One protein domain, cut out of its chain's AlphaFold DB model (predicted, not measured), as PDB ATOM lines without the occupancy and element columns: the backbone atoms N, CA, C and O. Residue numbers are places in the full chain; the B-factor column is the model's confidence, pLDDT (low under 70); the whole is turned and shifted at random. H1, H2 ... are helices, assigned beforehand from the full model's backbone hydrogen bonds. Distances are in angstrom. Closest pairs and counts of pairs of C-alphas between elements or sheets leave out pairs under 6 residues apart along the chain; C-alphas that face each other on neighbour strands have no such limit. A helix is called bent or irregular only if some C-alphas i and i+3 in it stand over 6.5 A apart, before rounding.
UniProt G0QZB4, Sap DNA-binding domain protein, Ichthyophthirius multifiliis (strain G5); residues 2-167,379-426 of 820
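This is residues 2 to 167 and 379 to 426 of the 820 residues of the protein "Sap DNA-binding domain protein" of Ichthyophthirius multifiliis (strain G5) (UniProt G0QZB4). The longest helix, H8, forms a small up-and-down bundle with H2 and arm H3a, each running against the one before it in the chain; H1 packs on H2, H6 crosses H8, and H3b and H4 form a helical hairpin. Residues 160 to 167 of H6 stick out. The printed part has 214 residues with eight named helices, H1 to H8, and no named strand: all helix, compact, radius of gyration of the C-alphas 19.3 A, spans 60 by 47 by 41 A.

Start at H8, residues 391 to 426. H2, residues 37 to 62, touches it the same way at a shallow tilt of 8 degrees, the closest C-alphas being Tyr 43 and Ala 399, 5.0 A. H3, residues 67 to 101, is one helix by its hydrogen bonds but bent, C-alphas 86 and 89 being 7.2 A apart; its arms are H3a, 67 to 86, and H3b, 89 to 101. H2 and H3a form a hairpin, closest C-alphas Phe 49 and Thr 77, 5.8 A. H6, residues 141 to 167, touches H8 about perpendicular at 76 degrees, with residues 145 to 156 alone, closest C-alphas Thr 149 and Ser 408, 4.4 A. H1, residues 2 to 28, touches H2, closest C-alphas Ser 16 and Ala 48, 4.8 A. H4, residues 105 to 129, forms a hairpin with H3b. H5, residues 135 to 139, and H7, residues 379 to 385, touch no helix. Every O i to N i+4 pair is within hydrogen-bond range in H3a, H3b, H7 and H8, but 22 of 23 in H1 and in H6, 21 of 22 in H2, 18 of 21 in H4 and 0 of 1 in H5, where 2 of 2 O i to N i+3 pairs are.

Find C-alpha 2 at (-0.468, -17.711, 30.859); from there H1 runs 39.1 A. H8 runs 52.0 A to C-alpha 426 at (-5.197, -23.765, 0.548).

Residues 168 to 378 are not printed; C-alphas 167 and 379 are 16.5 A apart. Of the links printed whole, none is long. The mean pLDDT of the printed part is 70.7, with 83 residues under 70.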
ATOM      1  N   GLU A   2      -1.934 -17.909  31.011       44.03
ATOM      2  CA  GLU A   2      -0.468 -17.711  30.859       44.03
ATOM      3  C   GLU A   2       0.406 -18.508  31.844       44.03
ATOM      4  O   GLU A   2       1.431 -19.063  31.467       44.03
ATOM      5  N   LEU A   3      -0.001 -18.649  33.113       54.62
ATOM      6  CA  LEU A   3       0.795 -19.422  34.080       54.62
ATOM      7  C   LEU A   3       0.826 -20.931  33.758       54.62
ATOM      8  O   LEU A   3       1.734 -21.640  34.186       54.62
ATOM      9  N   TYR A   4      -0.166 -21.436  33.015       64.00
ATOM     10  CA  TYR A   4      -0.338 -22.866  32.734       64.00
ATOM     11  C   TYR A   4       0.556 -23.347  31.579       64.00
ATOM     12  O   TYR A   4       1.070 -24.460  31.625       64.00
ATOM     13  N   SER A   5       0.806 -22.505  30.568       66.00
ATOM     14  CA  SER A   5       1.708 -22.812  29.444       66.00
ATOM     15  C   SER A   5       3.166 -22.906  29.901       66.00
ATOM     16  O   SER A   5       3.860 -23.868  29.570       66.00
ATOM     17  N   ILE A   6       3.619 -21.940  30.705       72.38
ATOM     18  CA  ILE A   6       5.000 -21.873  31.205       72.38
ATOM     19  C   ILE A   6       5.291 -23.020  32.181       72.38
ATOM     20  O   ILE A   6       6.336 -23.664  32.094       72.38
ATOM     21  N   THR A   7       4.364 -23.315  33.096       77.75
ATOM     22  CA  THR A   7       4.531 -24.423  34.052       77.75
ATOM     23  C   THR A   7       4.547 -25.781  33.355       77.75
ATOM     24  O   THR A   7       5.421 -26.595  33.649       77.75
ATOM     25  N   LEU A   8       3.663 -26.009  32.378       76.44
ATOM     26  CA  LEU A   8       3.658 -27.226  31.562       76.44
ATOM     27  C   LEU A   8       4.992 -27.422  30.825       76.44
ATOM     28  O   LEU A   8       5.544 -28.521  30.811       76.44
ATOM     29  N   TYR A   9       5.534 -26.345  30.261       75.31
ATOM     30  CA  TYR A   9       6.819 -26.355  29.571       75.31
ATOM     31  C   TYR A   9       7.991 -26.714  30.500       75.31
ATOM     32  O   TYR A   9       8.803 -27.587  30.185       75.31
ATOM     33  N   LEU A  10       8.053 -26.095  31.682       77.75
ATOM     34  CA  LEU A  10       9.086 -26.386  32.681       77.75
ATOM     35  C   LEU A  10       9.010 -27.835  33.179       77.75
ATOM     36  O   LEU A  10      10.043 -28.493  33.308       77.75
ATOM     37  N   ILE A  11       7.800 -28.359  33.391       82.31
ATOM     38  CA  ILE A  11       7.583 -29.762  33.771       82.31
ATOM     39  C   ILE A  11       8.141 -30.705  32.697       82.31
ATOM     40  O   ILE A  11       8.833 -31.669  33.027       82.31
ATOM     41  N   ILE A  12       7.905 -30.417  31.415       77.44
ATOM     42  CA  ILE A  12       8.408 -31.235  30.301       77.44
ATOM     43  C   ILE A  12       9.936 -31.232  30.249       77.44
ATOM     44  O   ILE A  12      10.534 -32.292  30.053       77.44
ATOM     45  N   ILE A  13      10.578 -30.079  30.458       77.56
ATOM     46  CA  ILE A  13      12.044 -29.991  30.515       77.56
ATOM     47  C   ILE A  13      12.592 -30.818  31.677       77.56
ATOM     48  O   ILE A  13      13.547 -31.571  31.481       77.56
ATOM     49  N   ILE A  14      11.984 -30.731  32.863       80.06
ATOM     50  CA  ILE A  14      12.415 -31.491  34.045       80.06
ATOM     51  C   ILE A  14      12.285 -32.999  33.797       80.06
ATOM     52  O   ILE A  14      13.247 -33.742  34.001       80.06
ATOM     53  N   ILE A  15      11.133 -33.456  33.296       81.69
ATOM     54  CA  ILE A  15      10.894 -34.876  32.998       81.69
ATOM     55  C   ILE A  15      11.872 -35.372  31.929       81.69
ATOM     56  O   ILE A  15      12.490 -36.424  32.091       81.69
ATOM     57  N   SER A  16      12.054 -34.609  30.850       77.69
ATOM     58  CA  SER A  16      12.955 -34.991  29.756       77.69
ATOM     59  C   SER A  16      14.414 -35.026  30.212       77.69
ATOM     60  O   SER A  16      15.145 -35.935  29.828       77.69
ATOM     61  N   SER A  17      14.823 -34.097  31.081       78.38
ATOM     62  CA  SER A  17      16.161 -34.086  31.687       78.38
ATOM     63  C   SER A  17      16.387 -35.326  32.553       78.38
ATOM     64  O   SER A  17      17.434 -35.959  32.454       78.38
ATOM     65  N   PHE A  18      15.388 -35.727  33.348       78.94
ATOM     66  CA  PHE A  18      15.454 -36.947  34.157       78.94
ATOM     67  C   PHE A  18      15.562 -38.212  33.293       78.94
ATOM     68  O   PHE A  18      16.336 -39.117  33.606       78.94
ATOM     69  N   VAL A  19      14.829 -38.276  32.179       74.94
ATOM     70  CA  VAL A  19      14.950 -39.380  31.213       74.94
ATOM     71  C   VAL A  19      16.336 -39.393  30.563       74.94
ATOM     72  O   VAL A  19      16.942 -40.458  30.471       74.94
ATOM     73  N   GLY A  20      16.864 -38.230  30.168       70.19
ATOM     74  CA  GLY A  20      18.222 -38.098  29.635       70.19
ATOM     75  C   GLY A  20      19.279 -38.608  30.616       70.19
ATOM     76  O   GLY A  20      20.130 -39.408  30.239       70.19
ATOM     77  N   TYR A  21      19.153 -38.244  31.892       76.75
ATOM     78  CA  TYR A  21      20.008 -38.732  32.976       76.75
ATOM     79  C   TYR A  21      19.948 -40.262  33.117       76.75
ATOM     80  O   TYR A  21      20.975 -40.935  33.175       76.75
ATOM     81  N   GLN A  22      18.747 -40.850  33.075       72.88
ATOM     82  CA  GLN A  22      18.585 -42.308  33.104       72.88
ATOM     83  C   GLN A  22      19.210 -43.006  31.890       72.88
ATOM     84  O   GLN A  22      19.712 -44.121  32.028       72.88
ATOM     85  N   ILE A  23      19.189 -42.376  30.712       68.31
ATOM     86  CA  ILE A  23      19.857 -42.900  29.514       68.31
ATOM     87  C   ILE A  23      21.371 -42.874  29.710       68.31
ATOM     88  O   ILE A  23      22.000 -43.897  29.474       68.31
ATOM     89  N   VAL A  24      21.952 -41.774  30.196       66.00
ATOM     90  CA  VAL A  24      23.394 -41.707  30.494       66.00
ATOM     91  C   VAL A  24      23.788 -42.814  31.472       66.00
ATOM     92  O   VAL A  24      24.682 -43.604  31.175       66.00
ATOM     93  N   LEU A  25      23.057 -42.957  32.581       65.38
ATOM     94  CA  LEU A  25      23.343 -43.984  33.581       65.38
ATOM     95  C   LEU A  25      23.184 -45.416  33.043       65.38
ATOM     96  O   LEU A  25      24.049 -46.259  33.256       65.38
ATOM     97  N   LYS A  26      22.097 -45.731  32.333       62.12
ATOM     98  CA  LYS A  26      21.837 -47.116  31.896       62.12
ATOM     99  C   LYS A  26      22.570 -47.509  30.617       62.12
ATOM    100  O   LYS A  26      22.923 -48.673  30.474       62.12
ATOM    101  N   ALA A  27      22.759 -46.578  29.684       56.69
ATOM    102  CA  ALA A  27      23.386 -46.849  28.391       56.69
ATOM    103  C   ALA A  27      24.915 -46.756  28.438       56.69
ATOM    104  O   ALA A  27      25.574 -47.429  27.652       56.69
ATOM    105  N   ILE A  28      25.471 -45.919  29.324       54.88
ATOM    106  CA  ILE A  28      26.910 -45.617  29.353       54.88
ATOM    107  C   ILE A  28      27.567 -46.142  30.639       54.88
ATOM    108  O   ILE A  28      28.705 -46.599  30.579       54.88
ATOM    109  N   VAL A  29      26.874 -46.130  31.790       48.78
ATOM    110  CA  VAL A  29      27.507 -46.338  33.114       48.78
ATOM    111  C   VAL A  29      27.467 -47.779  33.632       48.78
ATOM    112  O   VAL A  29      28.190 -48.076  34.578       48.78
ATOM    113  N   ASN A  30      26.729 -48.711  33.015       49.50
ATOM    114  CA  ASN A  30      26.685 -50.088  33.539       49.50
ATOM    115  C   ASN A  30      28.076 -50.758  33.628       49.50
ATOM    116  O   ASN A  30      28.266 -51.581  34.517       49.50
ATOM    117  N   ASP A  31      29.042 -50.338  32.798       47.41
ATOM    118  CA  ASP A  31      30.434 -50.819  32.835       47.41
ATOM    119  C   ASP A  31      31.497 -49.706  33.016       47.41
ATOM    120  O   ASP A  31      32.686 -50.010  33.142       47.41
ATOM    121  N   TYR A  32      31.116 -48.416  33.040       53.03
ATOM    122  CA  TYR A  32      32.069 -47.293  32.978       53.03
ATOM    123  C   TYR A  32      31.714 -46.136  33.932       53.03
ATOM    124  O   TYR A  32      30.733 -45.425  33.734       53.03
ATOM    125  N   GLU A  33      32.551 -45.873  34.942       54.69
ATOM    126  CA  GLU A  33      32.406 -44.706  35.827       54.69
ATOM    127  C   GLU A  33      32.632 -43.387  35.052       54.69
ATOM    128  O   GLU A  33      33.753 -43.068  34.637       54.69
ATOM    129  N   ILE A  34      31.581 -42.582  34.868       58.84
ATOM    130  CA  ILE A  34      31.715 -41.203  34.374       58.84
ATOM    131  C   ILE A  34      32.210 -40.334  35.533       58.84
ATOM    132  O   ILE A  34      31.545 -40.211  36.559       58.84
ATOM    133  N   LYS A  35      33.381 -39.707  35.376       60.75
ATOM    134  CA  LYS A  35      33.991 -38.888  36.440       60.75
ATOM    135  C   LYS A  35      33.570 -37.417  36.405       60.75
ATOM    136  O   LYS A  35      33.842 -36.695  37.361       60.75
ATOM    137  N   ASN A  36      32.934 -36.947  35.330       75.25
ATOM    138  CA  ASN A  36      32.696 -35.522  35.103       75.25
ATOM    139  C   ASN A  36      31.212 -35.148  35.002       75.25
ATOM    140  O   ASN A  36      30.573 -35.330  33.965       75.25
ATOM    141  N   GLN A  37      30.715 -34.499  36.054       78.19
ATOM    142  CA  GLN A  37      29.333 -34.020  36.164       78.19
ATOM    143  C   GLN A  37      28.954 -32.997  35.079       78.19
ATOM    144  O   GLN A  37      27.796 -32.911  34.682       78.19
ATOM    145  N   THR A  38      29.915 -32.228  34.548       82.75
ATOM    146  CA  THR A  38      29.611 -31.208  33.524       82.75
ATOM    147  C   THR A  38      29.164 -31.822  32.198       82.75
ATOM    148  O   THR A  38      28.243 -31.307  31.565       82.75
ATOM    149  N   ALA A  39      29.770 -32.945  31.800       80.62
ATOM    150  CA  ALA A  39      29.428 -33.640  30.562       80.62
ATOM    151  C   ALA A  39      28.016 -34.234  30.631       80.62
ATOM    152  O   ALA A  39      27.251 -34.146  29.673       80.62
ATOM    153  N   GLU A  40      27.660 -34.774  31.794       81.06
ATOM    154  CA  GLU A  40      26.336 -35.319  32.072       81.06
ATOM    155  C   GLU A  40      25.250 -34.240  32.039       81.06
ATOM    156  O   GLU A  40      24.234 -34.412  31.365       81.06
ATOM    157  N   ILE A  41      25.483 -33.096  32.693       84.44
ATOM    158  CA  ILE A  41      24.539 -31.969  32.686       84.44
ATOM    159  C   ILE A  41      24.318 -31.456  31.259       84.44
ATOM    160  O   ILE A  41      23.175 -31.267  30.846       84.44
ATOM    161  N   ILE A  42      25.394 -31.265  30.488       86.19
ATOM    162  CA  ILE A  42      25.306 -30.783  29.102       86.19
ATOM    163  C   ILE A  42      24.511 -31.767  28.237       86.19
ATOM    164  O   ILE A  42      23.605 -31.345  27.516       86.19
ATOM    165  N   TYR A  43      24.776 -33.071  28.354       85.06
ATOM    166  CA  TYR A  43      24.001 -34.091  27.648       85.06
ATOM    167  C   TYR A  43      22.515 -34.050  28.030       85.06
ATOM    168  O   TYR A  43      21.655 -34.024  27.147       85.06
ATOM    169  N   CYS A  44      22.199 -33.996  29.328       84.50
ATOM    170  CA  CYS A  44      20.816 -33.956  29.808       84.50
ATOM    171  C   CYS A  44      20.069 -32.722  29.289       84.50
ATOM    172  O   CYS A  44      18.918 -32.844  28.873       84.50
ATOM    173  N   LEU A  45      20.724 -31.557  29.259       86.06
ATOM    174  CA  LEU A  45      20.150 -30.322  28.725       86.06
ATOM    175  C   LEU A  45      19.873 -30.423  27.223       86.06
ATOM    176  O   LEU A  45      18.780 -30.074  26.780       86.06
ATOM    177  N   ILE A  46      20.821 -30.936  26.436       87.00
ATOM    178  CA  ILE A  46      20.638 -31.104  24.987       87.00
ATOM    179  C   ILE A  46      19.522 -32.102  24.700       87.00
ATOM    180  O   ILE A  46      18.665 -31.837  23.858       87.00
ATOM    181  N   PHE A  47      19.483 -33.216  25.428       84.06
ATOM    182  CA  PHE A  47      18.413 -34.201  25.314       84.06
ATOM    183  C   PHE A  47      17.050 -33.601  25.694       84.06
ATOM    184  O   PHE A  47      16.059 -33.811  24.992       84.06
ATOM    185  N   ALA A  48      16.994 -32.797  26.758       84.81
ATOM    186  CA  ALA A  48      15.772 -32.127  27.180       84.81
ATOM    187  C   ALA A  48      15.277 -31.116  26.138       84.81
ATOM    188  O   ALA A  48      14.111 -31.176  25.752       84.81
ATOM    189  N   PHE A  49      16.150 -30.244  25.624       86.44
ATOM    190  CA  PHE A  49      15.794 -29.312  24.551       86.44
ATOM    191  C   PHE A  49      15.360 -30.042  23.275       86.44
ATOM    192  O   PHE A  49      14.412 -29.625  22.612       86.44
ATOM    193  N   SER A  50      15.998 -31.170  22.971       85.81
ATOM    194  CA  SER A  50      15.666 -32.023  21.831       85.81
ATOM    195  C   SER A  50      14.248 -32.600  21.944       85.81
ATOM    196  O   SER A  50      13.431 -32.400  21.045       85.81
ATOM    197  N   CYS A  51      13.895 -33.227  23.071       80.81
ATOM    198  CA  CYS A  51      12.535 -33.724  23.330       80.81
ATOM    199  C   CYS A  51      11.496 -32.596  23.338       80.81
ATOM    200  O   CYS A  51      10.400 -32.726  22.786       80.81
ATOM    201  N   ASN A  52      11.863 -31.464  23.928       81.00
ATOM    202  CA  ASN A  52      11.008 -30.298  24.021       81.00
ATOM    203  C   ASN A  52      10.694 -29.683  22.646       81.00
ATOM    204  O   ASN A  52       9.568 -29.258  22.409       81.00
ATOM    205  N   SER A  53      11.638 -29.715  21.703       80.69
ATOM    206  CA  SER A  53      11.409 -29.239  20.333       80.69
ATOM    207  C   SER A  53      10.288 -30.010  19.606       80.69
ATOM    208  O   SER A  53       9.470 -29.406  18.911       80.69
ATOM    209  N   PHE A  54      10.160 -31.323  19.840       76.75
ATOM    210  CA  PHE A  54       9.042 -32.123  19.324       76.75
ATOM    211  C   PHE A  54       7.734 -31.879  20.077       76.75
ATOM    212  O   PHE A  54       6.666 -31.855  19.466       76.75
ATOM    213  N   MET A  55       7.791 -31.662  21.391       77.06
ATOM    214  CA  MET A  55       6.598 -31.315  22.170       77.06
ATOM    215  C   MET A  55       6.017 -29.963  21.748       77.06
ATOM    216  O   MET A  55       4.804 -29.848  21.589       77.06
ATOM    217  N   LEU A  56       6.867 -28.970  21.479       77.81
ATOM    218  CA  LEU A  56       6.444 -27.674  20.947       77.81
ATOM    219  C   LEU A  56       5.776 -27.795  19.571       77.81
ATOM    220  O   LEU A  56       4.842 -27.050  19.286       77.81
ATOM    221  N   LEU A  57       6.189 -28.760  18.741       75.50
ATOM    222  CA  LEU A  57       5.501 -29.080  17.486       75.50
ATOM    223  C   LEU A  57       4.091 -29.627  17.738       75.50
ATOM    224  O   LEU A  57       3.143 -29.194  17.089       75.50
ATOM    225  N   ILE A  58       3.935 -30.543  18.696       72.94
ATOM    226  CA  ILE A  58       2.620 -31.077  19.081       72.94
ATOM    227  C   ILE A  58       1.731 -29.959  19.634       72.94
ATOM    228  O   ILE A  58       0.557 -29.882  19.280       72.94
ATOM    229  N   PHE A  59       2.278 -29.070  20.466       76.62
ATOM    230  CA  PHE A  59       1.540 -27.935  21.019       76.62
ATOM    231  C   PHE A  59       1.116 -26.930  19.953       76.62
ATOM    232  O   PHE A  59       0.001 -26.419  20.030       76.62
ATOM    233  N   GLU A  60       1.951 -26.694  18.941       74.12
ATOM    234  CA  GLU A  60       1.598 -25.854  17.795       74.12
ATOM    235  C   GLU A  60       0.440 -26.462  16.991       74.12
ATOM    236  O   GLU A  60      -0.531 -25.778  16.678       74.12
ATOM    237  N   VAL A  61       0.498 -27.770  16.724       67.44
ATOM    238  CA  VAL A  61      -0.549 -28.487  15.978       67.44
ATOM    239  C   VAL A  61      -1.867 -28.542  16.754       67.44
ATOM    240  O   VAL A  61      -2.931 -28.303  16.185       67.44
ATOM    241  N   LEU A  62      -1.814 -28.849  18.051       69.38
ATOM    242  CA  LEU A  62      -2.996 -28.977  18.909       69.38
ATOM    243  C   LEU A  62      -3.487 -27.633  19.472       69.38
ATOM    244  O   LEU A  62      -4.481 -27.614  20.195       69.38
ATOM    245  N   LYS A  63      -2.807 -26.521  19.151       70.56
ATOM    246  CA  LYS A  63      -3.072 -25.173  19.687       70.56
ATOM    247  C   LYS A  63      -3.130 -25.137  21.222       70.56
ATOM    248  O   LYS A  63      -3.994 -24.493  21.813       70.56
ATOM    249  N   ILE A  64      -2.215 -25.855  21.875       72.69
ATOM    250  CA  ILE A  64      -2.119 -25.922  23.340       72.69
ATOM    251  C   ILE A  64      -1.233 -24.775  23.844       72.69
ATOM    252  O   ILE A  64      -0.066 -24.679  23.472       72.69
ATOM    253  N   GLY A  65      -1.762 -23.933  24.736       74.00
ATOM    254  CA  GLY A  65      -1.045 -22.785  25.314       74.00
ATOM    255  C   GLY A  65      -1.124 -21.516  24.458       74.00
ATOM    256  O   GLY A  65      -1.695 -21.529  23.373       74.00
ATOM    257  N   ASN A  66      -0.559 -20.407  24.944       78.44
ATOM    258  CA  ASN A  66      -0.608 -19.115  24.252       78.44
ATOM    259  C   ASN A  66       0.395 -19.030  23.090       78.44
ATOM    260  O   ASN A  66       1.541 -19.461  23.216       78.44
ATOM    261  N   ASP A  67      -0.007 -18.399  21.983       75.50
ATOM    262  CA  ASP A  67       0.801 -18.283  20.757       75.50
ATOM    263  C   ASP A  67       2.134 -17.544  20.983       75.50
ATOM    264  O   ASP A  67       3.174 -17.943  20.455       75.50
ATOM    265  N   GLN A  68       2.121 -16.492  21.810       78.00
ATOM    266  CA  GLN A  68       3.321 -15.718  22.149       78.00
ATOM    267  C   GLN A  68       4.327 -16.549  22.957       78.00
ATOM    268  O   GLN A  68       5.514 -16.560  22.626       78.00
ATOM    269  N   ASP A  69       3.851 -17.301  23.951       79.44
ATOM    270  CA  ASP A  69       4.694 -18.179  24.768       79.44
ATOM    271  C   ASP A  69       5.324 -19.276  23.908       79.44
ATOM    272  O   ASP A  69       6.532 -19.508  23.980       79.44
ATOM    273  N   ARG A  70       4.532 -19.918  23.032       78.75
ATOM    274  CA  ARG A  70       5.039 -20.949  22.114       78.75
ATOM    275  C   ARG A  70       6.140 -20.397  21.218       78.75
ATOM    276  O   ARG A  70       7.171 -21.048  21.068       78.75
ATOM    277  N   LEU A  71       5.966 -19.196  20.665       76.56
ATOM    278  CA  LEU A  71       6.979 -18.555  19.824       76.56
ATOM    279  C   LEU A  71       8.280 -18.277  20.591       76.56
ATOM    280  O   LEU A  71       9.370 -18.501  20.057       76.56
ATOM    281  N   ILE A  72       8.181 -17.793  21.831       81.19
ATOM    282  CA  ILE A  72       9.345 -17.544  22.692       81.19
ATOM    283  C   ILE A  72      10.080 -18.858  22.969       81.19
ATOM    284  O   ILE A  72      11.291 -18.942  22.766       81.19
ATOM    285  N   PHE A  73       9.354 -19.908  23.355       83.06
ATOM    286  CA  PHE A  73       9.941 -21.215  23.634       83.06
ATOM    287  C   PHE A  73      10.542 -21.885  22.396       83.06
ATOM    288  O   PHE A  73      11.611 -22.492  22.498       83.06
ATOM    289  N   TRP A  74       9.926 -21.723  21.222       82.06
ATOM    290  CA  TRP A  74      10.493 -22.150  19.942       82.06
ATOM    291  C   TRP A  74      11.834 -21.474  19.668       82.06
ATOM    292  O   TRP A  74      12.818 -22.158  19.377       82.06
ATOM    293  N   LYS A  75      11.893 -20.142  19.804       80.31
ATOM    294  CA  LYS A  75      13.128 -19.374  19.601       80.31
ATOM    295  C   LYS A  75      14.221 -19.826  20.563       80.31
ATOM    296  O   LYS A  75      15.307 -20.163  20.105       80.31
ATOM    297  N   LEU A  76      13.920 -19.901  21.860       83.75
ATOM    298  CA  LEU A  76      14.888 -20.296  22.886       83.75
ATOM    299  C   LEU A  76      15.405 -21.724  22.682       83.75
ATOM    300  O   LEU A  76      16.611 -21.947  22.714       83.75
ATOM    301  N   THR A  77      14.511 -22.683  22.432       85.06
ATOM    302  CA  THR A  77      14.881 -24.100  22.274       85.06
ATOM    303  C   THR A  77      15.759 -24.313  21.049       85.06
ATOM    304  O   THR A  77      16.804 -24.954  21.138       85.06
ATOM    305  N   ILE A  78      15.364 -23.753  19.902       83.81
ATOM    306  CA  ILE A  78      16.112 -23.928  18.656       83.81
ATOM    307  C   ILE A  78      17.442 -23.176  18.708       83.81
ATOM    308  O   ILE A  78      18.457 -23.736  18.306       83.81
ATOM    309  N   GLN A  79      17.480 -21.960  19.259       84.25
ATOM    310  CA  GLN A  79      18.740 -21.232  19.440       84.25
ATOM    311  C   GLN A  79      19.702 -21.980  20.365       84.25
ATOM    312  O   GLN A  79      20.874 -22.115  20.021       84.25
ATOM    313  N   ALA A  80      19.221 -22.513  21.492       86.75
ATOM    314  CA  ALA A  80      20.048 -23.291  22.412       86.75
ATOM    315  C   ALA A  80      20.616 -24.556  21.749       86.75
ATOM    316  O   ALA A  80      21.805 -24.843  21.898       86.75
ATOM    317  N   LEU A  81      19.801 -25.289  20.982       86.94
ATOM    318  CA  LEU A  81      20.236 -26.489  20.260       86.94
ATOM    319  C   LEU A  81      21.252 -26.171  19.157       86.94
ATOM    320  O   LEU A  81      22.302 -26.808  19.090       86.94
ATOM    321  N   VAL A  82      20.977 -25.165  18.323       86.19
ATOM    322  CA  VAL A  82      21.868 -24.749  17.229       86.19
ATOM    323  C   VAL A  82      23.199 -24.230  17.776       86.19
ATOM    324  O   VAL A  82      24.258 -24.646  17.307       86.19
ATOM    325  N   TYR A  83      23.162 -23.381  18.809       87.19
ATOM    326  CA  TYR A  83      24.363 -22.901  19.495       87.19
ATOM    327  C   TYR A  83      25.181 -24.060  20.074       87.19
ATOM    328  O   TYR A  83      26.408 -24.086  19.948       87.19
ATOM    329  N   SER A  84      24.503 -25.041  20.676       88.25
ATOM    330  CA  SER A  84      25.174 -26.191  21.276       88.25
ATOM    331  C   SER A  84      25.909 -27.036  20.232       88.25
ATOM    332  O   SER A  84      27.073 -27.363  20.452       88.25
ATOM    333  N   CYS A  85      25.268 -27.320  19.091       87.38
ATOM    334  CA  CYS A  85      25.828 -28.183  18.041       87.38
ATOM    335  C   CYS A  85      26.897 -27.487  17.182       87.38
ATOM    336  O   CYS A  85      27.862 -28.106  16.761       87.38
ATOM    337  N   ILE A  86      26.761 -26.188  16.889       83.38
ATOM    338  CA  ILE A  86      27.726 -25.499  16.007       83.38
ATOM    339  C   ILE A  86      28.934 -24.974  16.790       83.38
ATOM    340  O   ILE A  86      30.049 -24.974  16.270       83.38
ATOM    341  N   ILE A  87      28.720 -24.506  18.024       83.50
ATOM    342  CA  ILE A  87      29.727 -23.749  18.778       83.50
ATOM    343  C   ILE A  87      30.176 -24.522  20.017       83.50
ATOM    344  O   ILE A  87      31.348 -24.879  20.125       83.50
ATOM    345  N   LEU A  88      29.265 -24.783  20.961       88.19
ATOM    346  CA  LEU A  88      29.629 -25.231  22.311       88.19
ATOM    347  C   LEU A  88      30.326 -26.601  22.321       88.19
ATOM    348  O   LEU A  88      31.427 -26.731  22.857       88.19
ATOM    349  N   ILE A  89      29.689 -27.627  21.754       88.25
ATOM    350  CA  ILE A  89      30.175 -29.009  21.833       88.25
ATOM    351  C   ILE A  89      31.411 -29.220  20.948       88.25
ATOM    352  O   ILE A  89      32.393 -29.764  21.467       88.25
ATOM    353  N   PRO A  90      31.460 -28.751  19.679       88.00
ATOM    354  CA  PRO A  90      32.675 -28.858  18.872       88.00
ATOM    355  C   PRO A  90      33.879 -28.175  19.522       88.00
ATOM    356  O   PRO A  90      34.977 -28.736  19.524       88.00
ATOM    357  N   PHE A  91      33.681 -27.003  20.140       86.25
ATOM    358  CA  PHE A  91      34.742 -26.314  20.873       86.25
ATOM    359  C   PHE A  91      35.254 -27.144  22.061       86.25
ATOM    360  O   PHE A  91      36.466 -27.315  22.210       86.25
ATOM    361  N   ILE A  92      34.354 -27.716  22.874       86.81
ATOM    362  CA  ILE A  92      34.724 -28.577  24.012       86.81
ATOM    363  C   ILE A  92      35.490 -29.822  23.540       86.81
ATOM    364  O   ILE A  92      36.496 -30.195  24.151       86.81
ATOM    365  N   LEU A  93      35.048 -30.457  22.449       83.75
ATOM    366  CA  LEU A  93      35.710 -31.630  21.875       83.75
ATOM    367  C   LEU A  93      37.121 -31.295  21.377       83.75
ATOM    368  O   LEU A  93      38.073 -31.988  21.742       83.75
ATOM    369  N   ILE A  94      37.281 -30.208  20.613       84.62
ATOM    370  CA  ILE A  94      38.591 -29.743  20.127       84.62
ATOM    371  C   ILE A  94      39.508 -29.407  21.308       84.62
ATOM    372  O   ILE A  94      40.649 -29.870  21.345       84.62
ATOM    373  N   TYR A  95      39.005 -28.679  22.308       85.06
ATOM    374  CA  TYR A  95      39.754 -28.348  23.520       85.06
ATOM    375  C   TYR A  95      40.280 -29.603  24.234       85.06
ATOM    376  O   TYR A  95      41.469 -29.684  24.558       85.06
ATOM    377  N   LYS A  96      39.424 -30.614  24.442       81.31
ATOM    378  CA  LYS A  96      39.817 -31.861  25.116       81.31
ATOM    379  C   LYS A  96      40.815 -32.686  24.302       81.31
ATOM    380  O   LYS A  96      41.776 -33.199  24.874       81.31
ATOM    381  N   ILE A  97      40.630 -32.786  22.983       78.56
ATOM    382  CA  ILE A  97      41.546 -33.517  22.095       78.56
ATOM    383  C   ILE A  97      42.932 -32.860  22.087       78.56
ATOM    384  O   ILE A  97      43.938 -33.546  22.271       78.56
ATOM    385  N   VAL A  98      43.003 -31.532  21.942       81.25
ATOM    386  CA  VAL A  98      44.284 -30.804  21.912       81.25
ATOM    387  C   VAL A  98      45.021 -30.919  23.243       81.25
ATOM    388  O   VAL A  98      46.228 -31.161  23.252       81.25
ATOM    389  N   ARG A  99      44.304 -30.818  24.370       78.94
ATOM    390  CA  ARG A  99      44.891 -30.971  25.708       78.94
ATOM    391  C   ARG A  99      45.489 -32.362  25.940       78.94
ATOM    392  O   ARG A  99      46.448 -32.477  26.696       78.94
ATOM    393  N   LYS A 100      44.949 -33.405  25.298       74.38
ATOM    394  CA  LYS A 100      45.481 -34.775  25.384       74.38
ATOM    395  C   LYS A 100      46.719 -34.990  24.506       74.38
ATOM    396  O   LYS A 100      47.578 -35.789  24.862       74.38
ATOM    397  N   LEU A 101      46.808 -34.302  23.368       74.44
ATOM    398  CA  LEU A 101      47.880 -34.488  22.382       74.44
ATOM    399  C   LEU A 101      49.116 -33.610  22.631       74.44
ATOM    400  O   LEU A 101      50.221 -34.005  22.264       74.44
ATOM    401  N   TRP A 102      48.960 -32.441  23.258       77.06
ATOM    402  CA  TRP A 102      50.065 -31.509  23.513       77.06
ATOM    403  C   TRP A 102      50.135 -31.104  24.981       77.06
ATOM    404  O   TRP A 102      49.133 -30.689  25.545       77.06
ATOM    405  N   ASN A 103      51.332 -31.135  25.577       70.25
ATOM    406  CA  ASN A 103      51.549 -30.773  26.989       70.25
ATOM    407  C   ASN A 103      51.845 -29.277  27.224       70.25
ATOM    408  O   ASN A 103      51.687 -28.792  28.340       70.25
ATOM    409  N   ASN A 104      52.292 -28.535  26.204       80.00
ATOM    410  CA  ASN A 104      52.685 -27.127  26.338       80.00
ATOM    411  C   ASN A 104      51.477 -26.190  26.155       80.00
ATOM    412  O   ASN A 104      50.816 -26.233  25.118       80.00
ATOM    413  N   THR A 105      51.226 -25.314  27.131       76.31
ATOM    414  CA  THR A 105      50.057 -24.420  27.191       76.31
ATOM    415  C   THR A 105      49.958 -23.456  26.006       76.31
ATOM    416  O   THR A 105      48.878 -23.307  25.442       76.31
ATOM    417  N   LEU A 106      51.061 -22.848  25.557       75.94
ATOM    418  CA  LEU A 106      51.051 -21.936  24.400       75.94
ATOM    419  C   LEU A 106      50.732 -22.674  23.092       75.94
ATOM    420  O   LEU A 106      49.955 -22.190  22.268       75.94
ATOM    421  N   ILE A 107      51.290 -23.875  22.930       76.19
ATOM    422  CA  ILE A 107      51.050 -24.731  21.759       76.19
ATOM    423  C   ILE A 107      49.600 -25.236  21.760       76.19
ATOM    424  O   ILE A 107      48.973 -25.291  20.705       76.19
ATOM    425  N   GLN A 108      49.034 -25.539  22.935       78.81
ATOM    426  CA  GLN A 108      47.619 -25.890  23.076       78.81
ATOM    427  C   GLN A 108      46.708 -24.753  22.600       78.81
ATOM    428  O   GLN A 108      45.833 -25.001  21.776       78.81
ATOM    429  N   PHE A 109      46.915 -23.513  23.065       77.44
ATOM    430  CA  PHE A 109      46.072 -22.374  22.672       77.44
ATOM    431  C   PHE A 109      46.114 -22.104  21.163       77.44
ATOM    432  O   PHE A 109      45.062 -21.945  20.542       77.44
ATOM    433  N   LEU A 110      47.309 -22.113  20.562       80.19
ATOM    434  CA  LEU A 110      47.470 -21.939  19.116       80.19
ATOM    435  C   LEU A 110      46.784 -23.066  18.333       80.19
ATOM    436  O   LEU A 110      46.033 -22.791  17.399       80.19
ATOM    437  N   ASN A 111      46.972 -24.324  18.742       79.56
ATOM    438  CA  ASN A 111      46.369 -25.471  18.062       79.56
ATOM    439  C   ASN A 111      44.844 -25.529  18.224       79.56
ATOM    440  O   ASN A 111      44.163 -25.901  17.273       79.56
ATOM    441  N   ILE A 112      44.294 -25.127  19.377       83.44
ATOM    442  CA  ILE A 112      42.839 -24.988  19.563       83.44
ATOM    443  C   ILE A 112      42.295 -23.952  18.579       83.44
ATOM    444  O   ILE A 112      41.336 -24.243  17.867       83.44
ATOM    445  N   GLY A 113      42.926 -22.776  18.501       79.88
ATOM    446  CA  GLY A 113      42.530 -21.721  17.569       79.88
ATOM    447  C   GLY A 113      42.591 -22.183  16.112       79.88
ATOM    448  O   GLY A 113      41.613 -22.038  15.386       79.88
ATOM    449  N   ILE A 114      43.699 -22.807  15.699       83.06
ATOM    450  CA  ILE A 114      43.891 -23.308  14.330       83.06
ATOM    451  C   ILE A 114      42.863 -24.386  13.981       83.06
ATOM    452  O   ILE A 114      42.238 -24.306  12.927       83.06
ATOM    453  N   LEU A 115      42.658 -25.384  14.847       81.50
ATOM    454  CA  LEU A 115      41.715 -26.474  14.585       81.50
ATOM    455  C   LEU A 115      40.264 -25.997  14.595       81.50
ATOM    456  O   LEU A 115      39.472 -26.463  13.781       81.50
ATOM    457  N   TYR A 116      39.920 -25.053  15.472       81.50
ATOM    458  CA  TYR A 116      38.583 -24.469  15.506       81.50
ATOM    459  C   TYR A 116      38.319 -23.589  14.280       81.50
ATOM    460  O   TYR A 116      37.278 -23.723  13.642       81.50
ATOM    461  N   ILE A 117      39.283 -22.755  13.874       78.38
ATOM    462  CA  ILE A 117      39.197 -21.979  12.626       78.38
ATOM    463  C   ILE A 117      39.107 -22.922  11.423       78.38
ATOM    464  O   ILE A 117      38.278 -22.706  10.545       78.38
ATOM    465  N   TYR A 118      39.897 -23.996  11.389       80.19
ATOM    466  CA  TYR A 118      39.824 -25.008  10.337       80.19
ATOM    467  C   TYR A 118      38.454 -25.700  10.293       80.19
ATOM    468  O   TYR A 118      37.890 -25.860   9.212       80.19
ATOM    469  N   PHE A 119      37.894 -26.067  11.449       79.62
ATOM    470  CA  PHE A 119      36.542 -26.620  11.560       79.62
ATOM    471  C   PHE A 119      35.497 -25.653  10.987       79.62
ATOM    472  O   PHE A 119      34.714 -26.041  10.123       79.62
ATOM    473  N   ILE A 120      35.550 -24.380  11.381       74.00
ATOM    474  CA  ILE A 120      34.665 -23.323  10.877       74.00
ATOM    475  C   ILE A 120      34.841 -23.108   9.360       74.00
ATOM    476  O   ILE A 120      33.856 -23.039   8.629       74.00
ATOM    477  N   LEU A 121      36.073 -23.081   8.845       72.06
ATOM    478  CA  LEU A 121      36.353 -22.961   7.407       72.06
ATOM    479  C   LEU A 121      35.843 -24.168   6.611       72.06
ATOM    480  O   LEU A 121      35.302 -23.991   5.520       72.06
ATOM    481  N   LYS A 122      35.963 -25.387   7.147       71.62
ATOM    482  CA  LYS A 122      35.394 -26.591   6.525       71.62
ATOM    483  C   LYS A 122      33.869 -26.580   6.540       71.62
ATOM    484  O   LYS A 122      33.269 -26.966   5.538       71.62
ATOM    485  N   LEU A 123      33.247 -26.086   7.612       67.88
ATOM    486  CA  LEU A 123      31.806 -25.830   7.638       67.88
ATOM    487  C   LEU A 123      31.388 -24.816   6.557       67.88
ATOM    488  O   LEU A 123      30.359 -25.012   5.914       67.88
ATOM    489  N   PHE A 124      32.200 -23.788   6.282       63.19
ATOM    490  CA  PHE A 124      31.957 -22.845   5.181       63.19
ATOM    491  C   PHE A 124      32.213 -23.439   3.787       63.19
ATOM    492  O   PHE A 124      31.504 -23.108   2.841       63.19
ATOM    493  N   GLU A 125      33.172 -24.351   3.621       63.09
ATOM    494  CA  GLU A 125      33.438 -25.000   2.328       63.09
ATOM    495  C   GLU A 125      32.268 -25.892   1.875       63.09
ATOM    496  O   GLU A 125      31.952 -25.953   0.684       63.09
ATOM    497  N   VAL A 126      31.550 -26.501   2.825       57.00
ATOM    498  CA  VAL A 126      30.283 -27.215   2.579       57.00
ATOM    499  C   VAL A 126      29.218 -26.286   1.969       57.00
ATOM    500  O   VAL A 126      28.408 -26.730   1.154       57.00
ATOM    501  N   GLN A 127      29.259 -24.980   2.254       50.94
ATOM    502  CA  GLN A 127      28.338 -23.996   1.675       50.94
ATOM    503  C   GLN A 127      28.683 -23.588   0.242       50.94
ATOM    504  O   GLN A 127      27.829 -23.028  -0.430       50.94
ATOM    505  N   LYS A 128      29.872 -23.910  -0.289       53.31
ATOM    506  CA  LYS A 128      30.225 -23.625  -1.696       53.31
ATOM    507  C   LYS A 128      29.303 -24.350  -2.693       53.31
ATOM    508  O   LYS A 128      29.199 -23.954  -3.853       53.31
ATOM    509  N   TYR A 129      28.609 -25.390  -2.228       51.41
ATOM    510  CA  TYR A 129      27.581 -26.133  -2.962       51.41
ATOM    511  C   TYR A 129      26.173 -25.509  -2.859       51.41
ATOM    512  O   TYR A 129      25.258 -25.941  -3.560       51.41
ATOM    513  N   MET A 130      26.001 -24.475  -2.031       47.72
ATOM    514  CA  MET A 130      24.793 -23.662  -1.880       47.72
ATOM    515  C   MET A 130      25.067 -22.295  -2.525       47.72
ATOM    516  O   MET A 130      26.037 -21.617  -2.202       47.72
ATOM    517  N   LYS A 131      24.256 -21.875  -3.500       45.53
ATOM    518  CA  LYS A 131      24.452 -20.564  -4.140       45.53
ATOM    519  C   LYS A 131      24.211 -19.445  -3.108       45.53
ATOM    520  O   LYS A 131      23.110 -19.394  -2.574       45.53
ATOM    521  N   VAL A 132      25.193 -18.543  -2.943       49.06
ATOM    522  CA  VAL A 132      25.116 -17.091  -2.598       49.06
ATOM    523  C   VAL A 132      26.074 -16.635  -1.473       49.06
ATOM    524  O   VAL A 132      26.306 -17.328  -0.488       49.06
ATOM    525  N   ASN A 133      26.624 -15.429  -1.690       48.25
ATOM    526  CA  ASN A 133      27.574 -14.651  -0.890       48.25
ATOM    527  C   ASN A 133      26.890 -13.783   0.187       48.25
ATOM    528  O   ASN A 133      25.974 -13.051  -0.167       48.25
ATOM    529  N   GLN A 134      27.440 -13.771   1.412       53.41
ATOM    530  CA  GLN A 134      27.678 -12.634   2.343       53.41
ATOM    531  C   GLN A 134      27.732 -13.130   3.805       53.41
ATOM    532  O   GLN A 134      26.958 -13.992   4.215       53.41
ATOM    533  N   LEU A 135      28.664 -12.582   4.600       49.59
ATOM    534  CA  LEU A 135      28.969 -13.014   5.976       49.59
ATOM    535  C   LEU A 135      27.845 -12.732   6.994       49.59
ATOM    536  O   LEU A 135      27.738 -13.445   7.986       49.59
ATOM    537  N   GLU A 136      26.981 -11.744   6.746       50.28
ATOM    538  CA  GLU A 136      25.842 -11.417   7.623       50.28
ATOM    539  C   GLU A 136      24.712 -12.452   7.549       50.28
ATOM    540  O   GLU A 136      24.020 -12.697   8.538       50.28
ATOM    541  N   GLU A 137      24.557 -13.144   6.418       51.56
ATOM    542  CA  GLU A 137      23.527 -14.174   6.275       51.56
ATOM    543  C   GLU A 137      23.862 -15.462   7.056       51.56
ATOM    544  O   GLU A 137      22.979 -16.280   7.305       51.56
ATOM    545  N   LEU A 138      25.117 -15.647   7.490       47.72
ATOM    546  CA  LEU A 138      25.579 -16.802   8.280       47.72
ATOM    547  C   LEU A 138      25.083 -16.810   9.728       47.72
ATOM    548  O   LEU A 138      24.997 -17.868  10.358       47.72
ATOM    549  N   LEU A 139      24.766 -15.632  10.260       56.19
ATOM    550  CA  LEU A 139      24.216 -15.474  11.604       56.19
ATOM    551  C   LEU A 139      22.697 -15.697  11.631       56.19
ATOM    552  O   LEU A 139      22.101 -15.744  12.706       56.19
ATOM    553  N   GLN A 140      22.061 -15.865  10.467       67.62
ATOM    554  CA  GLN A 140      20.641 -16.175  10.398       67.62
ATOM    555  C   GLN A 140      20.397 -17.626  10.815       67.62
ATOM    556  O   GLN A 140      20.901 -18.572  10.204       67.62
ATOM    557  N   LEU A 141      19.541 -17.795  11.826       65.44
ATOM    558  CA  LEU A 141      19.146 -19.091  12.386       65.44
ATOM    559  C   LEU A 141      18.700 -20.093  11.300       65.44
ATOM    560  O   LEU A 141      18.998 -21.279  11.397       65.44
ATOM    561  N   GLY A 142      18.048 -19.613  10.234       63.34
ATOM    562  CA  GLY A 142      17.606 -20.443   9.107       63.34
ATOM    563  C   GLY A 142      18.749 -21.174   8.393       63.34
ATOM    564  O   GLY A 142      18.668 -22.385   8.201       63.34
ATOM    565  N   LYS A 143      19.854 -20.484   8.072       67.44
ATOM    566  CA  LYS A 143      21.004 -21.103   7.386       67.44
ATOM    567  C   LYS A 143      21.785 -22.057   8.289       67.44
ATOM    568  O   LYS A 143      22.318 -23.064   7.825       67.44
ATOM    569  N   GLN A 144      21.834 -21.765   9.588       73.44
ATOM    570  CA  GLN A 144      22.457 -22.643  10.583       73.44
ATOM    571  C   GLN A 144      21.702 -23.973  10.703       73.44
ATOM    572  O   GLN A 144      22.315 -25.039  10.745       73.44
ATOM    573  N   ILE A 145      20.368 -23.918  10.674       73.62
ATOM    574  CA  ILE A 145      19.514 -25.109  10.647       73.62
ATOM    575  C   ILE A 145      19.731 -25.910   9.358       73.62
ATOM    576  O   ILE A 145      19.846 -27.133   9.428       73.62
ATOM    577  N   GLU A 146      19.831 -25.264   8.191       68.50
ATOM    578  CA  GLU A 146      20.110 -25.952   6.918       68.50
ATOM    579  C   GLU A 146      21.444 -26.712   6.942       68.50
ATOM    580  O   GLU A 146      21.509 -27.860   6.502       68.50
ATOM    581  N   LEU A 147      22.490 -26.105   7.510       72.81
ATOM    582  CA  LEU A 147      23.814 -26.714   7.648       72.81
ATOM    583  C   LEU A 147      23.786 -27.951   8.561       72.81
ATOM    584  O   LEU A 147      24.277 -29.014   8.173       72.81
ATOM    585  N   ILE A 148      23.158 -27.841   9.736       78.31
ATOM    586  CA  ILE A 148      22.966 -28.984  10.642       78.31
ATOM    587  C   ILE A 148      22.142 -30.072   9.950       78.31
ATOM    588  O   ILE A 148      22.495 -31.247  10.015       78.31
ATOM    589  N   THR A 149      21.083 -29.685   9.234       73.25
ATOM    590  CA  THR A 149      20.202 -30.622   8.524       73.25
ATOM    591  C   THR A 149      20.947 -31.361   7.419       73.25
ATOM    592  O   THR A 149      20.735 -32.555   7.236       73.25
ATOM    593  N   MET A 150      21.864 -30.706   6.704       72.56
ATOM    594  CA  MET A 150      22.693 -31.377   5.705       72.56
ATOM    595  C   MET A 150      23.512 -32.504   6.343       72.56
ATOM    596  O   MET A 150      23.416 -33.645   5.894       72.56
ATOM    597  N   VAL A 151      24.248 -32.224   7.421       71.88
ATOM    598  CA  VAL A 151      25.031 -33.244   8.143       71.88
ATOM    599  C   VAL A 151      24.117 -34.326   8.720       71.88
ATOM    600  O   VAL A 151      24.350 -35.522   8.528       71.88
ATOM    601  N   GLY A 152      23.024 -33.923   9.363       73.12
ATOM    602  CA  GLY A 152      22.102 -34.855   9.985       73.12
ATOM    603  C   GLY A 152      21.316 -35.707   8.993       73.12
ATOM    604  O   GLY A 152      20.973 -36.831   9.337       73.12
ATOM    605  N   THR A 153      21.108 -35.285   7.741       67.06
ATOM    606  CA  THR A 153      20.523 -36.168   6.713       67.06
ATOM    607  C   THR A 153      21.431 -37.351   6.379       67.06
ATOM    608  O   THR A 153      20.931 -38.467   6.224       67.06
ATOM    609  N   TYR A 154      22.755 -37.156   6.355       69.81
ATOM    610  CA  TYR A 154      23.706 -38.264   6.230       69.81
ATOM    611  C   TYR A 154      23.673 -39.166   7.466       69.81
ATOM    612  O   TYR A 154      23.669 -40.388   7.336       69.81
ATOM    613  N   MET A 155      23.579 -38.585   8.665       67.56
ATOM    614  CA  MET A 155      23.475 -39.365   9.901       67.56
ATOM    615  C   MET A 155      22.188 -40.187   9.968       67.56
ATOM    616  O   MET A 155      22.238 -41.365  10.309       67.56
ATOM    617  N   ILE A 156      21.048 -39.603   9.592       67.94
ATOM    618  CA  ILE A 156      19.766 -40.305   9.497       67.94
ATOM    619  C   ILE A 156      19.886 -41.456   8.497       67.94
ATOM    620  O   ILE A 156      19.415 -42.551   8.795       67.94
ATOM    621  N   ALA A 157      20.546 -41.258   7.352       63.97
ATOM    622  CA  ALA A 157      20.768 -42.322   6.375       63.97
ATOM    623  C   ALA A 157      21.635 -43.464   6.938       63.97
ATOM    624  O   ALA A 157      21.281 -44.630   6.767       63.97
ATOM    625  N   ILE A 158      22.719 -43.149   7.656       62.94
ATOM    626  CA  ILE A 158      23.612 -44.145   8.271       62.94
ATOM    627  C   ILE A 158      22.896 -44.907   9.393       62.94
ATOM    628  O   ILE A 158      22.875 -46.135   9.378       62.94
ATOM    629  N   LEU A 159      22.257 -44.205  10.335       60.25
ATOM    630  CA  LEU A 159      21.531 -44.815  11.456       60.25
ATOM    631  C   LEU A 159      20.319 -45.629  10.986       60.25
ATOM    632  O   LEU A 159      20.034 -46.690  11.542       60.25
ATOM    633  N   SER A 160      19.630 -45.170   9.936       61.69
ATOM    634  CA  SER A 160      18.552 -45.934   9.294       61.69
ATOM    635  C   SER A 160      19.090 -47.153   8.550       61.69
ATOM    636  O   SER A 160      18.434 -48.190   8.547       61.69
ATOM    637  N   GLY A 161      20.278 -47.054   7.944       57.00
ATOM    638  CA  GLY A 161      20.983 -48.171   7.318       57.00
ATOM    639  C   GLY A 161      21.367 -49.248   8.331       57.00
ATOM    640  O   GLY A 161      21.061 -50.414   8.106       57.00
ATOM    641  N   ILE A 162      21.934 -48.858   9.479       54.25
ATOM    642  CA  ILE A 162      22.231 -49.769  10.598       54.25
ATOM    643  C   ILE A 162      20.940 -50.432  11.083       54.25
ATOM    644  O   ILE A 162      20.873 -51.654  11.113       54.25
ATOM    645  N   GLY A 163      19.871 -49.665  11.329       52.81
ATOM    646  CA  GLY A 163      18.568 -50.224  11.709       52.81
ATOM    647  C   GLY A 163      17.952 -51.148  10.644       52.81
ATOM    648  O   GLY A 163      17.314 -52.142  10.986       52.81
ATOM    649  N   CYS A 164      18.170 -50.871   9.354       50.81
ATOM    650  CA  CYS A 164      17.741 -51.726   8.240       50.81
ATOM    651  C   CYS A 164      18.585 -52.985   8.068       50.81
ATOM    652  O   CYS A 164      18.133 -53.878   7.367       50.81
ATOM    653  N   VAL A 165      19.780 -53.071   8.646       50.66
ATOM    654  CA  VAL A 165      20.591 -54.299   8.669       50.66
ATOM    655  C   VAL A 165      20.314 -55.074   9.954       50.66
ATOM    656  O   VAL A 165      20.121 -56.286   9.926       50.66
ATOM    657  N   GLU A 166      20.203 -54.365  11.071       52.00
ATOM    658  CA  GLU A 166      19.946 -54.915  12.393       52.00
ATOM    659  C   GLU A 166      18.535 -55.513  12.494       52.00
ATOM    660  O   GLU A 166      18.365 -56.612  13.008       52.00
ATOM    661  N   CYS A 167      17.509 -54.878  11.921       51.91
ATOM    662  CA  CYS A 167      16.142 -55.406  11.959       51.91
ATOM    663  C   CYS A 167      16.020 -56.753  11.194       51.91
ATOM    664  O   CYS A 167      15.584 -57.739  11.784       51.91
ATOM    665  N   ILE A 379      29.237 -50.923  20.423       60.88
ATOM    666  CA  ILE A 379      30.230 -51.358  19.426       60.88
ATOM    667  C   ILE A 379      31.421 -50.390  19.376       60.88
ATOM    668  O   ILE A 379      32.582 -50.805  19.398       60.88
ATOM    669  N   PHE A 380      31.147 -49.086  19.313       56.31
ATOM    670  CA  PHE A 380      32.170 -48.059  19.136       56.31
ATOM    671  C   PHE A 380      32.996 -47.832  20.412       56.31
ATOM    672  O   PHE A 380      34.219 -47.732  20.340       56.31
ATOM    673  N   ILE A 381      32.359 -47.822  21.586       56.62
ATOM    674  CA  ILE A 381      32.998 -47.713  22.907       56.62
ATOM    675  C   ILE A 381      33.818 -48.966  23.204       56.62
ATOM    676  O   ILE A 381      34.954 -48.824  23.648       56.62
ATOM    677  N   GLY A 382      33.324 -50.168  22.881       56.56
ATOM    678  CA  GLY A 382      34.118 -51.396  23.000       56.56
ATOM    679  C   GLY A 382      35.433 -51.310  22.214       56.56
ATOM    680  O   GLY A 382      36.500 -51.672  22.715       56.56
ATOM    681  N   HIS A 383      35.392 -50.720  21.015       54.97
ATOM    682  CA  HIS A 383      36.584 -50.472  20.204       54.97
ATOM    683  C   HIS A 383      37.465 -49.325  20.738       54.97
ATOM    684  O   HIS A 383      38.691 -49.433  20.716       54.97
ATOM    685  N   LEU A 384      36.886 -48.233  21.243       50.72
ATOM    686  CA  LEU A 384      37.631 -47.072  21.752       50.72
ATOM    687  C   LEU A 384      38.243 -47.288  23.141       50.72
ATOM    688  O   LEU A 384      39.304 -46.734  23.428       50.72
ATOM    689  N   HIS A 385      37.632 -48.111  23.992       50.12
ATOM    690  CA  HIS A 385      38.167 -48.445  25.310       50.12
ATOM    691  C   HIS A 385      39.438 -49.298  25.198       50.12
ATOM    692  O   HIS A 385      40.378 -49.109  25.969       50.12
ATOM    693  N   SER A 386      39.543 -50.140  24.159       53.41
ATOM    694  CA  SER A 386      40.811 -50.804  23.807       53.41
ATOM    695  C   SER A 386      41.958 -49.810  23.528       53.41
ATOM    696  O   SER A 386      43.127 -50.185  23.573       53.41
ATOM    697  N   ARG A 387      41.629 -48.527  23.287       51.59
ATOM    698  CA  ARG A 387      42.539 -47.414  22.976       51.59
ATOM    699  C   ARG A 387      42.545 -46.279  24.021       51.59
ATOM    700  O   ARG A 387      42.976 -45.178  23.684       51.59
ATOM    701  N   SER A 388      42.065 -46.515  25.250       58.41
ATOM    702  CA  SER A 388      42.160 -45.580  26.397       58.41
ATOM    703  C   SER A 388      41.638 -44.143  26.159       58.41
ATOM    704  O   SER A 388      42.276 -43.146  26.521       58.41
ATOM    705  N   VAL A 389      40.456 -44.002  25.547       64.69
ATOM    706  CA  VAL A 389      39.750 -42.710  25.397       64.69
ATOM    707  C   VAL A 389      38.954 -42.361  26.662       64.69
ATOM    708  O   VAL A 389      38.360 -43.240  27.278       64.69
ATOM    709  N   ASP A 390      38.931 -41.078  27.045       69.75
ATOM    710  CA  ASP A 390      38.242 -40.617  28.258       69.75
ATOM    711  C   ASP A 390      36.716 -40.691  28.086       69.75
ATOM    712  O   ASP A 390      36.179 -40.258  27.059       69.75
ATOM    713  N   THR A 391      36.015 -41.171  29.115       70.25
ATOM    714  CA  THR A 391      34.554 -41.372  29.113       70.25
ATOM    715  C   THR A 391      33.781 -40.083  28.819       70.25
ATOM    716  O   THR A 391      32.808 -40.101  28.071       70.25
ATOM    717  N   ASP A 392      34.262 -38.932  29.289       74.81
ATOM    718  CA  ASP A 392      33.630 -37.639  29.023       74.81
ATOM    719  C   ASP A 392      33.582 -37.257  27.532       74.81
ATOM    720  O   ASP A 392      32.630 -36.618  27.096       74.81
ATOM    721  N   ILE A 393      34.626 -37.577  26.751       76.44
ATOM    722  CA  ILE A 393      34.691 -37.223  25.316       76.44
ATOM    723  C   ILE A 393      33.582 -37.960  24.562       76.44
ATOM    724  O   ILE A 393      32.949 -37.396  23.672       76.44
ATOM    725  N   ILE A 394      33.318 -39.201  24.973       74.25
ATOM    726  CA  ILE A 394      32.250 -40.038  24.433       74.25
ATOM    727  C   ILE A 394      30.886 -39.404  24.739       74.25
ATOM    728  O   ILE A 394      30.061 -39.285  23.838       74.25
ATOM    729  N   VAL A 395      30.665 -38.921  25.967       78.19
ATOM    730  CA  VAL A 395      29.406 -38.256  26.357       78.19
ATOM    731  C   VAL A 395      29.156 -36.985  25.534       78.19
ATOM    732  O   VAL A 395      28.049 -36.794  25.032       78.19
ATOM    733  N   TYR A 396      30.175 -36.144  25.318       84.75
ATOM    734  CA  TYR A 396      30.047 -34.947  24.474       84.75
ATOM    735  C   TYR A 396      29.770 -35.283  23.006       84.75
ATOM    736  O   TYR A 396      28.913 -34.663  22.382       84.75
ATOM    737  N   PHE A 397      30.453 -36.290  22.461       79.94
ATOM    738  CA  PHE A 397      30.197 -36.763  21.102       79.94
ATOM    739  C   PHE A 397      28.766 -37.293  20.942       79.94
ATOM    740  O   PHE A 397      28.114 -37.045  19.931       79.94
ATOM    741  N   LEU A 398      28.236 -37.969  21.961       77.25
ATOM    742  CA  LEU A 398      26.847 -38.418  21.950       77.25
ATOM    743  C   LEU A 398      25.857 -37.267  22.037       77.25
ATOM    744  O   LEU A 398      24.838 -37.299  21.350       77.25
ATOM    745  N   ALA A 399      26.160 -36.249  22.837       84.25
ATOM    746  CA  ALA A 399      25.344 -35.047  22.915       84.25
ATOM    747  C   ALA A 399      25.241 -34.345  21.544       84.25
ATOM    748  O   ALA A 399      24.146 -33.953  21.143       84.25
ATOM    749  N   GLU A 400      26.347 -34.280  20.792       86.25
ATOM    750  CA  GLU A 400      26.381 -33.764  19.413       86.25
ATOM    751  C   GLU A 400      25.476 -34.580  18.479       86.25
ATOM    752  O   GLU A 400      24.635 -34.029  17.768       86.25
ATOM    753  N   ILE A 401      25.594 -35.914  18.522       81.50
ATOM    754  CA  ILE A 401      24.789 -36.812  17.682       81.50
ATOM    755  C   ILE A 401      23.292 -36.633  17.951       81.50
ATOM    756  O   ILE A 401      22.496 -36.581  17.009       81.50
ATOM    757  N   VAL A 402      22.909 -36.539  19.227       81.06
ATOM    758  CA  VAL A 402      21.524 -36.301  19.652       81.06
ATOM    759  C   VAL A 402      21.034 -34.960  19.104       81.06
ATOM    760  O   VAL A 402      20.018 -34.928  18.412       81.06
ATOM    761  N   GLY A 403      21.763 -33.867  19.334       84.88
ATOM    762  CA  GLY A 403      21.345 -32.536  18.886       84.88
ATOM    763  C   GLY A 403      21.144 -32.449  17.367       84.88
ATOM    764  O   GLY A 403      20.082 -32.026  16.900       84.88
ATOM    765  N   VAL A 404      22.115 -32.933  16.587       84.88
ATOM    766  CA  VAL A 404      22.064 -32.912  15.113       84.88
ATOM    767  C   VAL A 404      20.909 -33.762  14.573       84.88
ATOM    768  O   VAL A 404      20.192 -33.331  13.662       84.88
ATOM    769  N   TYR A 405      20.687 -34.954  15.138       81.81
ATOM    770  CA  TYR A 405      19.606 -35.848  14.714       81.81
ATOM    771  C   TYR A 405      18.222 -35.227  14.936       81.81
ATOM    772  O   TYR A 405      17.376 -35.257  14.035       81.81
ATOM    773  N   PHE A 406      17.990 -34.644  16.115       80.06
ATOM    774  CA  PHE A 406      16.692 -34.073  16.471       80.06
ATOM    775  C   PHE A 406      16.366 -32.830  15.643       80.06
ATOM    776  O   PHE A 406      15.272 -32.768  15.083       80.06
ATOM    777  N   ILE A 407      17.315 -31.898  15.472       82.31
ATOM    778  CA  ILE A 407      17.123 -30.717  14.607       82.31
ATOM    779  C   ILE A 407      16.764 -31.158  13.181       82.31
ATOM    780  O   ILE A 407      15.788 -30.681  12.604       82.31
ATOM    781  N   SER A 408      17.508 -32.116  12.629       80.88
ATOM    782  CA  SER A 408      17.303 -32.586  11.253       80.88
ATOM    783  C   SER A 408      15.955 -33.280  11.069       80.88
ATOM    784  O   SER A 408      15.258 -33.064  10.078       80.88
ATOM    785  N   THR A 409      15.554 -34.094  12.047       76.12
ATOM    786  CA  THR A 409      14.260 -34.785  12.037       76.12
ATOM    787  C   THR A 409      13.106 -33.795  12.184       76.12
ATOM    788  O   THR A 409      12.100 -33.915  11.486       76.12
ATOM    789  N   LEU A 410      13.259 -32.779  13.034       76.19
ATOM    790  CA  LEU A 410      12.270 -31.725  13.227       76.19
ATOM    791  C   LEU A 410      12.038 -30.920  11.949       76.19
ATOM    792  O   LEU A 410      10.888 -30.691  11.592       76.19
ATOM    793  N   VAL A 411      13.092 -30.567  11.209       72.69
ATOM    794  CA  VAL A 411      12.974 -29.882   9.908       72.69
ATOM    795  C   VAL A 411      12.266 -30.760   8.875       72.69
ATOM    796  O   VAL A 411      11.389 -30.288   8.150       72.69
ATOM    797  N   LEU A 412      12.600 -32.054   8.820       66.62
ATOM    798  CA  LEU A 412      11.955 -33.006   7.909       66.62
ATOM    799  C   LEU A 412      10.458 -33.170   8.209       66.62
ATOM    800  O   LEU A 412       9.648 -33.219   7.279       66.62
ATOM    801  N   ILE A 413      10.090 -33.226   9.491       65.25
ATOM    802  CA  ILE A 413       8.696 -33.309   9.936       65.25
ATOM    803  C   ILE A 413       7.972 -31.979   9.717       65.25
ATOM    804  O   ILE A 413       6.851 -31.967   9.226       65.25
ATOM    805  N   GLN A 414       8.590 -30.842  10.025       64.38
ATOM    806  CA  GLN A 414       7.987 -29.538   9.761       64.38
ATOM    807  C   GLN A 414       7.743 -29.328   8.274       64.38
ATOM    808  O   GLN A 414       6.714 -28.778   7.922       64.38
ATOM    809  N   TYR A 415       8.620 -29.802   7.391       56.72
ATOM    810  CA  TYR A 415       8.366 -29.736   5.955       56.72
ATOM    811  C   TYR A 415       7.120 -30.542   5.557       56.72
ATOM    812  O   TYR A 415       6.297 -30.055   4.779       56.72
ATOM    813  N   SER A 416       6.937 -31.749   6.109       55.72
ATOM    814  CA  SER A 416       5.763 -32.579   5.810       55.72
ATOM    815  C   SER A 416       4.474 -32.015   6.419       55.72
ATOM    816  O   SER A 416       3.447 -31.971   5.736       55.72
ATOM    817  N   VAL A 417       4.533 -31.521   7.660       53.06
ATOM    818  CA  VAL A 417       3.413 -30.878   8.365       53.06
ATOM    819  C   VAL A 417       3.064 -29.543   7.724       53.06
ATOM    820  O   VAL A 417       1.893 -29.299   7.464       53.06
ATOM    821  N   ALA A 418       4.045 -28.704   7.393       51.44
ATOM    822  CA  ALA A 418       3.825 -27.456   6.677       51.44
ATOM    823  C   ALA A 418       3.189 -27.732   5.316       51.44
ATOM    824  O   ALA A 418       2.259 -27.036   4.944       51.44
ATOM    825  N   GLU A 419       3.597 -28.770   4.580       49.69
ATOM    826  CA  GLU A 419       2.936 -29.115   3.317       49.69
ATOM    827  C   GLU A 419       1.465 -29.532   3.513       49.69
ATOM    828  O   GLU A 419       0.613 -29.147   2.709       49.69
ATOM    829  N   GLN A 420       1.143 -30.284   4.571       52.72
ATOM    830  CA  GLN A 420      -0.241 -30.639   4.921       52.72
ATOM    831  C   GLN A 420      -1.046 -29.423   5.391       52.72
ATOM    832  O   GLN A 420      -2.157 -29.205   4.913       52.72
ATOM    833  N   TYR A 421      -0.464 -28.590   6.248       49.28
ATOM    834  CA  TYR A 421      -1.058 -27.357   6.745       49.28
ATOM    835  C   TYR A 421      -1.254 -26.340   5.618       49.28
ATOM    836  O   TYR A 421      -2.315 -25.751   5.519       49.28
ATOM    837  N   PHE A 422      -0.316 -26.198   4.680       43.25
ATOM    838  CA  PHE A 422      -0.484 -25.386   3.471       43.25
ATOM    839  C   PHE A 422      -1.508 -25.985   2.503       43.25
ATOM    840  O   PHE A 422      -2.141 -25.232   1.771       43.25
ATOM    841  N   LYS A 423      -1.708 -27.311   2.471       48.16
ATOM    842  CA  LYS A 423      -2.823 -27.932   1.732       48.16
ATOM    843  C   LYS A 423      -4.165 -27.631   2.399       48.16
ATOM    844  O   LYS A 423      -5.092 -27.264   1.688       48.16
ATOM    845  N   GLN A 424      -4.250 -27.711   3.726       45.59
ATOM    846  CA  GLN A 424      -5.444 -27.360   4.501       45.59
ATOM    847  C   GLN A 424      -5.744 -25.862   4.451       45.59
ATOM    848  O   GLN A 424      -6.885 -25.490   4.223       45.59
ATOM    849  N   LEU A 425      -4.735 -25.001   4.571       39.81
ATOM    850  CA  LEU A 425      -4.863 -23.564   4.377       39.81
ATOM    851  C   LEU A 425      -5.229 -23.251   2.939       39.81
ATOM    852  O   LEU A 425      -6.086 -22.418   2.747       39.81
ATOM    853  N   LYS A 426      -4.690 -23.929   1.920       41.44
ATOM    854  CA  LYS A 426      -5.197 -23.765   0.548       41.44
ATOM    855  C   LYS A 426      -6.636 -24.246   0.409       41.44
ATOM    856  O   LYS A 426      -7.373 -23.661  -0.365       41.44
TER     857      LYS A 426